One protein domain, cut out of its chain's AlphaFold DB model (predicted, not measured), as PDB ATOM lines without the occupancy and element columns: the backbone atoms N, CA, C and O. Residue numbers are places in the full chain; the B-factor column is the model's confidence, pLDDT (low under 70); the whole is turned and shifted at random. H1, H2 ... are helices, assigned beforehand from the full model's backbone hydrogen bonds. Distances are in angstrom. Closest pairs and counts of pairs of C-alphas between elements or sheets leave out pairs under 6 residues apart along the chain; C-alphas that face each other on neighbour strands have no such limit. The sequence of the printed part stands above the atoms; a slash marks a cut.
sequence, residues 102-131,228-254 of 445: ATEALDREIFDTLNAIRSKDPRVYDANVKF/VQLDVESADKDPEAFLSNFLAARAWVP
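This is residues 102 to 131 and 228 to 254 of the 445 residues of an uncharacterized protein of Paracoccidioides brasiliensis (strain Pb03) (UniProt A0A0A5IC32). Picture a flat, loosely built piece in which two helices, H1 and H3, stand side by side and run opposite ways without clearly touching. From the last turn of H1 a tight link leads out to the short helix H2, and residues 126 to 131 then fold back towards H1; beyond the cut, residues 228 to 238 form a loop that leads into H3, on the side of H3 away from H1. The printed part has 57 residues with three named helices, H1, H2 and H3 in chain order, no named strand, and the class all helix. It is loose, with a radius of gyration of the C-alphas of 13.6 A, and only just flat, with spans of 39 by 26 by 11 A.

Go along the printed part from Ala 102, and you come first to H1, residues 104 to 118, the longest helix. A tight link of 3 residues takes you to H2, residues 122 to 125. These two only just touch, with 3 pairs of C-alphas within 8 A, and only at the corner by their link; H1 touches H2 with residues 116 to 117 alone, and the closest C-alphas, those of Ile 117 and Val 124, are 6.6 A apart. Past the cut, look for H3, residues 239 to 249. H1 and H3 are close but not clearly touching: their closest C-alphas, those of Asp 107 and Leu 247, are 7.6 A apart. The two run opposite ways at a shallow tilt of 14 degrees. H2 and H3 are apart. In H1 and H3 each O i to N i+4 pair is within hydrogen-bond range; H2 is too short for such a pair, and its one O i to N i+3 pair is within range.

Find C-alpha 104 at (216.996, 189.879, 125.786); from there H1 runs 20.9 A to C-alpha 118 at (234.294, 197.502, 134.755). H2 measures 5.6 A from C-alpha 122 to C-alpha 125. H3 runs 14.9 A from Pro 239 to Ala 249, where you find the C-alpha at (212.853, 194.719, 134.899).

The two C-alphas farthest apart, those of Asn 128 and Glu 233, are 40.7 A apart. Residues 132 to 227 are cut out, and C-alphas 131 and 228 are 27.8 A apart across the cut; the link across the cut is that from H2 to H3. Residues 236 to 241, of which 239 to 241 belong to H3, stand free. The mean pLDDT of the printed part is 84.4, and residues 228 to 230 are under 70.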
ATOM      1  N   ALA A 102     215.273 195.911 120.881       75.31
ATOM      2  CA  ALA A 102     215.633 195.591 122.251       75.31
ATOM      3  C   ALA A 102     215.293 194.112 122.470       75.31
ATOM      4  O   ALA A 102     214.174 193.759 122.805       75.31
ATOM      5  N   THR A 103     216.245 193.206 122.304       82.88
ATOM      6  CA  THR A 103     216.046 191.776 122.579       82.88
ATOM      7  C   THR A 103     216.764 191.395 123.868       82.88
ATOM      8  O   THR A 103     217.796 191.972 124.194       82.88
ATOM      9  N   GLU A 104     216.284 190.379 124.593       83.62
ATOM     10  CA  GLU A 104     216.996 189.879 125.786       83.62
ATOM     11  C   GLU A 104     218.426 189.408 125.462       83.62
ATOM     12  O   GLU A 104     219.308 189.402 126.320       83.62
ATOM     13  N   ALA A 105     218.658 188.977 124.219       86.25
ATOM     14  CA  ALA A 105     219.981 188.614 123.735       86.25
ATOM     15  C   ALA A 105     220.905 189.839 123.656       86.25
ATOM     16  O   ALA A 105     222.037 189.760 124.131       86.25
ATOM     17  N   LEU A 106     220.406 190.961 123.125       86.19
ATOM     18  CA  LEU A 106     221.128 192.230 123.094       86.19
ATOM     19  C   LEU A 106     221.384 192.757 124.514       86.19
ATOM     20  O   LEU A 106     222.501 193.163 124.815       86.19
ATOM     21  N   ASP A 107     220.403 192.659 125.415       86.06
ATOM     22  CA  ASP A 107     220.545 193.096 126.813       86.06
ATOM     23  C   ASP A 107     221.653 192.320 127.555       86.06
ATOM     24  O   ASP A 107     222.413 192.893 128.339       86.06
ATOM     25  N   ARG A 108     221.810 191.017 127.274       88.31
ATOM     26  CA  ARG A 108     222.915 190.201 127.815       88.31
ATOM     27  C   ARG A 108     224.270 190.607 127.240       88.31
ATOM     28  O   ARG A 108     225.242 190.662 127.985       88.31
ATOM     29  N   GLU A 109     224.333 190.921 125.949       90.88
ATOM     30  CA  GLU A 109     225.556 191.429 125.311       90.88
ATOM     31  C   GLU A 109     225.963 192.785 125.900       90.88
ATOM     32  O   GLU A 109     227.130 192.995 126.236       90.88
ATOM     33  N   ILE A 110     224.995 193.673 126.141       89.38
ATOM     34  CA  ILE A 110     225.210 194.940 126.851       89.38
ATOM     35  C   ILE A 110     225.735 194.673 128.270       89.38
ATOM     36  O   ILE A 110     226.712 195.293 128.692       89.38
ATOM     37  N   PHE A 111     225.171 193.713 129.005       87.94
ATOM     38  CA  PHE A 111     225.651 193.377 130.349       87.94
ATOM     39  C   PHE A 111     227.086 192.824 130.353       87.94
ATOM     40  O   PHE A 111     227.917 193.237 131.166       87.94
ATOM     41  N   ASP A 112     227.408 191.936 129.414       89.94
ATOM     42  CA  ASP A 112     228.751 191.377 129.263       89.94
ATOM     43  C   ASP A 112     229.779 192.459 128.899       89.94
ATOM     44  O   ASP A 112     230.892 192.466 129.438       89.94
ATOM     45  N   THR A 113     229.407 193.429 128.054       90.75
ATOM     46  CA  THR A 113     230.277 194.574 127.734       90.75
ATOM     47  C   THR A 113     230.521 195.480 128.933       90.75
ATOM     48  O   THR A 113     231.666 195.858 129.188       90.75
ATOM     49  N   LEU A 114     229.481 195.799 129.708       89.38
ATOM     50  CA  LEU A 114     229.598 196.615 130.916       89.38
ATOM     51  C   LEU A 114     230.505 195.947 131.952       89.38
ATOM     52  O   LEU A 114     231.374 196.607 132.532       89.38
ATOM     53  N   ASN A 115     230.366 194.633 132.133       89.19
ATOM     54  CA  ASN A 115     231.235 193.860 133.015       89.19
ATOM     55  C   ASN A 115     232.695 193.896 132.553       89.19
ATOM     56  O   ASN A 115     233.570 194.156 133.379       89.19
ATOM     57  N   ALA A 116     232.952 193.725 131.252       90.62
ATOM     58  CA  ALA A 116     234.299 193.789 130.680       90.62
ATOM     59  C   ALA A 116     234.941 195.184 130.826       90.62
ATOM     60  O   ALA A 116     236.140 195.304 131.093       90.62
ATOM     61  N   ILE A 117     234.152 196.256 130.693       90.50
ATOM     62  CA  ILE A 117     234.613 197.636 130.922       90.50
ATOM     63  C   ILE A 117     234.959 197.839 132.400       90.50
ATOM     64  O   ILE A 117     236.007 198.404 132.728       90.50
ATOM     65  N   ARG A 118     234.108 197.352 133.307       88.50
ATOM     66  CA  ARG A 118     234.294 197.502 134.755       88.50
ATOM     67  C   ARG A 118     235.493 196.710 135.272       88.50
ATOM     68  O   ARG A 118     236.240 197.220 136.109       88.50
ATOM     69  N   SER A 119     235.710 195.501 134.757       92.50
ATOM     70  CA  SER A 119     236.890 194.684 135.064       92.50
ATOM     71  C   SER A 119     238.163 195.170 134.361       92.50
ATOM     72  O   SER A 119     239.250 194.702 134.699       92.50
ATOM     73  N   LYS A 120     238.050 196.152 133.452       91.00
ATOM     74  CA  LYS A 120     239.140 196.671 132.611       91.00
ATOM     75  C   LYS A 120     239.817 195.558 131.812       91.00
ATOM     76  O   LYS A 120     241.047 195.492 131.734       91.00
ATOM     77  N   ASP A 121     239.010 194.679 131.226       92.62
ATOM     78  CA  ASP A 121     239.514 193.575 130.421       92.62
ATOM     79  C   ASP A 121     240.274 194.105 129.191       92.62
ATOM     80  O   ASP A 121     239.791 195.003 128.496       92.62
ATOM     81  N   PRO A 122     241.440 193.526 128.844       89.75
ATOM     82  CA  PRO A 122     242.255 193.995 127.720       89.75
ATOM     83  C   PRO A 122     241.530 193.883 126.370       89.75
ATOM     84  O   PRO A 122     241.797 194.665 125.466       89.75
ATOM     85  N   ARG A 123     240.558 192.964 126.270       89.31
ATOM     86  CA  ARG A 123     239.721 192.739 125.081       89.31
ATOM     87  C   ARG A 123     238.915 193.967 124.668       89.31
ATOM     88  O   ARG A 123     238.600 194.104 123.495       89.31
ATOM     89  N   VAL A 124     238.576 194.845 125.612       90.19
ATOM     90  CA  VAL A 124     237.818 196.076 125.331       90.19
ATOM     91  C   VAL A 124     238.651 197.062 124.504       90.19
ATOM     92  O   VAL A 124     238.099 197.858 123.751       90.19
ATOM     93  N   TYR A 125     239.981 196.995 124.605       86.88
ATOM     94  CA  TYR A 125     240.897 197.864 123.862       86.88
ATOM     95  C   TYR A 125     241.320 197.288 122.504       86.88
ATOM     96  O   TYR A 125     241.960 197.983 121.712       86.88
ATOM     97  N   ASP A 126     240.961 196.037 122.216       91.81
ATOM     98  CA  ASP A 126     241.291 195.376 120.962       91.81
ATOM     99  C   ASP A 126     240.260 195.736 119.883       91.81
ATOM    100  O   ASP A 126     239.116 195.290 119.917       91.81
ATOM    101  N   ALA A 127     240.688 196.471 118.850       88.62
ATOM    102  CA  ALA A 127     239.825 196.884 117.732       88.62
ATOM    103  C   ALA A 127     239.213 195.715 116.925       88.62
ATOM    104  O   ALA A 127     238.309 195.919 116.120       88.62
ATOM    105  N   ASN A 128     239.714 194.492 117.123       88.06
ATOM    106  CA  ASN A 128     239.252 193.289 116.428       88.06
ATOM    107  C   ASN A 128     238.156 192.525 117.189       88.06
ATOM    108  O   ASN A 128     237.607 191.566 116.645       88.06
ATOM    109  N   VAL A 129     237.861 192.888 118.441       88.12
ATOM    110  CA  VAL A 129     236.855 192.193 119.254       88.12
ATOM    111  C   VAL A 129     235.491 192.840 119.027       88.12
ATOM    112  O   VAL A 129     235.299 194.025 119.276       88.12
ATOM    113  N   LYS A 130     234.528 192.042 118.556       89.44
ATOM    114  CA  LYS A 130     233.127 192.448 118.403       89.44
ATOM    115  C   LYS A 130     232.324 191.902 119.578       89.44
ATOM    116  O   LYS A 130     232.295 190.692 119.781       89.44
ATOM    117  N   PHE A 131     231.698 192.792 120.336       86.88
ATOM    118  CA  PHE A 131     230.867 192.414 121.480       86.88
ATOM    119  C   PHE A 131     229.380 192.277 121.139       86.88
ATOM    120  O   PHE A 131     228.665 191.577 121.843       86.88
ATOM    121  N   VAL A 228     210.073 193.998 140.141       62.09
ATOM    122  CA  VAL A 228     211.096 194.668 140.928       62.09
ATOM    123  C   VAL A 228     210.629 196.107 141.040       62.09
ATOM    124  O   VAL A 228     210.596 196.829 140.049       62.09
ATOM    125  N   GLN A 229     210.161 196.491 142.226       64.44
ATOM    126  CA  GLN A 229     209.837 197.881 142.511       64.44
ATOM    127  C   GLN A 229     211.140 198.665 142.394       64.44
ATOM    128  O   GLN A 229     212.075 198.438 143.162       64.44
ATOM    129  N   LEU A 230     211.225 199.512 141.372       68.75
ATOM    130  CA  LEU A 230     212.361 200.396 141.185       68.75
ATOM    131  C   LEU A 230     212.276 201.477 142.256       68.75
ATOM    132  O   LEU A 230     211.416 202.350 142.197       68.75
ATOM    133  N   ASP A 231     213.145 201.381 143.255       73.75
ATOM    134  CA  ASP A 231     213.286 202.405 144.279       73.75
ATOM    135  C   ASP A 231     214.171 203.529 143.726       73.75
ATOM    136  O   ASP A 231     215.397 203.512 143.847       73.75
ATOM    137  N   VAL A 232     213.537 204.466 143.019       77.31
ATOM    138  CA  VAL A 232     214.213 205.596 142.363       77.31
ATOM    139  C   VAL A 232     214.871 206.522 143.398       77.31
ATOM    140  O   VAL A 232     215.903 207.123 143.117       77.31
ATOM    141  N   GLU A 233     214.347 206.576 144.626       80.25
ATOM    142  CA  GLU A 233     214.857 207.431 145.708       80.25
ATOM    143  C   GLU A 233     216.173 206.920 146.317       80.25
ATOM    144  O   GLU A 233     216.951 207.692 146.886       80.25
ATOM    145  N   SER A 234     216.450 205.616 146.210       76.00
ATOM    146  CA  SER A 234     217.699 205.006 146.688       76.00
ATOM    147  C   SER A 234     218.713 204.712 145.580       76.00
ATOM    148  O   SER A 234     219.798 204.201 145.877       76.00
ATOM    149  N   ALA A 235     218.426 205.111 144.334       79.44
ATOM    150  CA  ALA A 235     219.301 204.898 143.179       79.44
ATOM    151  C   ALA A 235     220.724 205.461 143.382       79.44
ATOM    152  O   ALA A 235     221.700 204.833 142.975       79.44
ATOM    153  N   ASP A 236     220.858 206.588 144.092       83.12
ATOM    154  CA  ASP A 236     222.155 207.211 144.396       83.12
ATOM    155  C   ASP A 236     222.998 206.427 145.415       83.12
ATOM    156  O   ASP A 236     224.220 206.589 145.478       83.12
ATOM    157  N   LYS A 237     222.366 205.594 146.248       84.94
ATOM    158  CA  LYS A 237     223.046 204.864 147.329       84.94
ATOM    159  C   LYS A 237     223.608 203.535 146.841       84.94
ATOM    160  O   LYS A 237     224.749 203.220 147.166       84.94
ATOM    161  N   ASP A 238     222.837 202.807 146.034       86.62
ATOM    162  CA  ASP A 238     223.209 201.494 145.496       86.62
ATOM    163  C   ASP A 238     223.011 201.433 143.966       86.62
ATOM    164  O   ASP A 238     222.150 200.698 143.467       86.62
ATOM    165  N   PRO A 239     223.838 202.157 143.185       85.00
ATOM    166  CA  PRO A 239     223.648 202.293 141.740       85.00
ATOM    167  C   PRO A 239     223.758 200.958 140.985       85.00
ATOM    168  O   PRO A 239     223.087 200.758 139.979       85.00
ATOM    169  N   GLU A 240     224.562 200.007 141.472       84.12
ATOM    170  CA  GLU A 240     224.724 198.681 140.846       84.12
ATOM    171  C   GLU A 240     223.503 197.777 141.054       84.12
ATOM    172  O   GLU A 240     223.077 197.056 140.147       84.12
ATOM    173  N   ALA A 241     222.932 197.806 142.262       86.12
ATOM    174  CA  ALA A 241     221.719 197.063 142.577       86.12
ATOM    175  C   ALA A 241     220.532 197.654 141.810       86.12
ATOM    176  O   ALA A 241     219.731 196.908 141.254       86.12
ATOM    177  N   PHE A 242     220.468 198.984 141.704       87.50
ATOM    178  CA  PHE A 242     219.479 199.666 140.879       87.50
ATOM    179  C   PHE A 242     219.630 199.310 139.396       87.50
ATOM    180  O   PHE A 242     218.659 198.879 138.785       87.50
ATOM    181  N   LEU A 243     220.836 199.406 138.823       84.88
ATOM    182  CA  LEU A 243     221.076 199.115 137.405       84.88
ATOM    183  C   LEU A 243     220.750 197.657 137.053       84.88
ATOM    184  O   LEU A 243     220.091 197.398 136.050       84.88
ATOM    185  N   SER A 244     221.176 196.702 137.884       85.12
ATOM    186  CA  SER A 244     220.860 195.282 137.673       85.12
ATOM    187  C   SER A 244     219.357 195.006 137.749       85.12
ATOM    188  O   SER A 244     218.824 194.285 136.907       85.12
ATOM    189  N   ASN A 245     218.660 195.630 138.699       86.81
ATOM    190  CA  ASN A 245     217.208 195.543 138.833       86.81
ATOM    191  C   ASN A 245     216.465 196.231 137.678       86.81
ATOM    192  O   ASN A 245     215.466 195.700 137.202       86.81
ATOM    193  N   PHE A 246     216.960 197.373 137.202       85.75
ATOM    194  CA  PHE A 246     216.405 198.145 136.089       85.75
ATOM    195  C   PHE A 246     216.529 197.397 134.760       85.75
ATOM    196  O   PHE A 246     215.535 197.246 134.052       85.75
ATOM    197  N   LEU A 247     217.720 196.860 134.466       83.94
ATOM    198  CA  LEU A 247     217.986 195.998 133.309       83.94
ATOM    199  C   LEU A 247     217.153 194.714 133.350       83.94
ATOM    200  O   LEU A 247     216.546 194.353 132.347       83.94
ATOM    201  N   ALA A 248     217.048 194.065 134.514       83.94
ATOM    202  CA  ALA A 248     216.230 192.863 134.675       83.94
ATOM    203  C   ALA A 248     214.719 193.132 134.556       83.94
ATOM    204  O   ALA A 248     213.984 192.273 134.075       83.94
ATOM    205  N   ALA A 249     214.252 194.301 135.004       82.19
ATOM    206  CA  ALA A 249     212.853 194.719 134.899       82.19
ATOM    207  C   ALA A 249     212.502 195.313 133.527       82.19
ATOM    208  O   ALA A 249     211.323 195.498 133.237       82.19
ATOM    209  N   ARG A 250     213.514 195.616 132.702       80.81
ATOM    210  CA  ARG A 250     213.380 196.160 131.348       80.81
ATOM    211  C   ARG A 250     212.467 197.388 131.280       80.81
ATOM    212  O   ARG A 250     211.674 197.556 130.360       80.81
ATOM    213  N   ALA A 251     212.585 198.246 132.292       79.00
ATOM    214  CA  ALA A 251     211.627 199.314 132.573       79.00
ATOM    215  C   ALA A 251     211.623 200.468 131.552       79.00
ATOM    216  O   ALA A 251     210.713 201.288 131.587       79.00
ATOM    217  N   TRP A 252     212.609 200.531 130.650       77.31
ATOM    218  CA  TRP A 252     212.627 201.483 129.530       77.31
ATOM    219  C   TRP A 252     211.823 201.003 128.321       77.31
ATOM    220  O   TRP A 252     211.618 201.780 127.394       77.31
ATOM    221  N   VAL A 253     211.412 199.733 128.289       77.81
ATOM    222  CA  VAL A 253     210.637 199.190 127.177       77.81
ATOM    223  C   VAL A 253     209.160 199.431 127.457       77.81
ATOM    224  O   VAL A 253     208.668 198.942 128.478       77.81
ATOM    225  N   PRO A 254     208.449 200.157 126.575       70.38
ATOM    226  CA  PRO A 254     207.017 200.371 126.705       70.38
ATOM    227  C   PRO A 254     206.288 199.024 126.802       70.38
ATOM    228  O   PRO A 254     206.229 198.242 125.860       70.38
TER     229      PRO A 254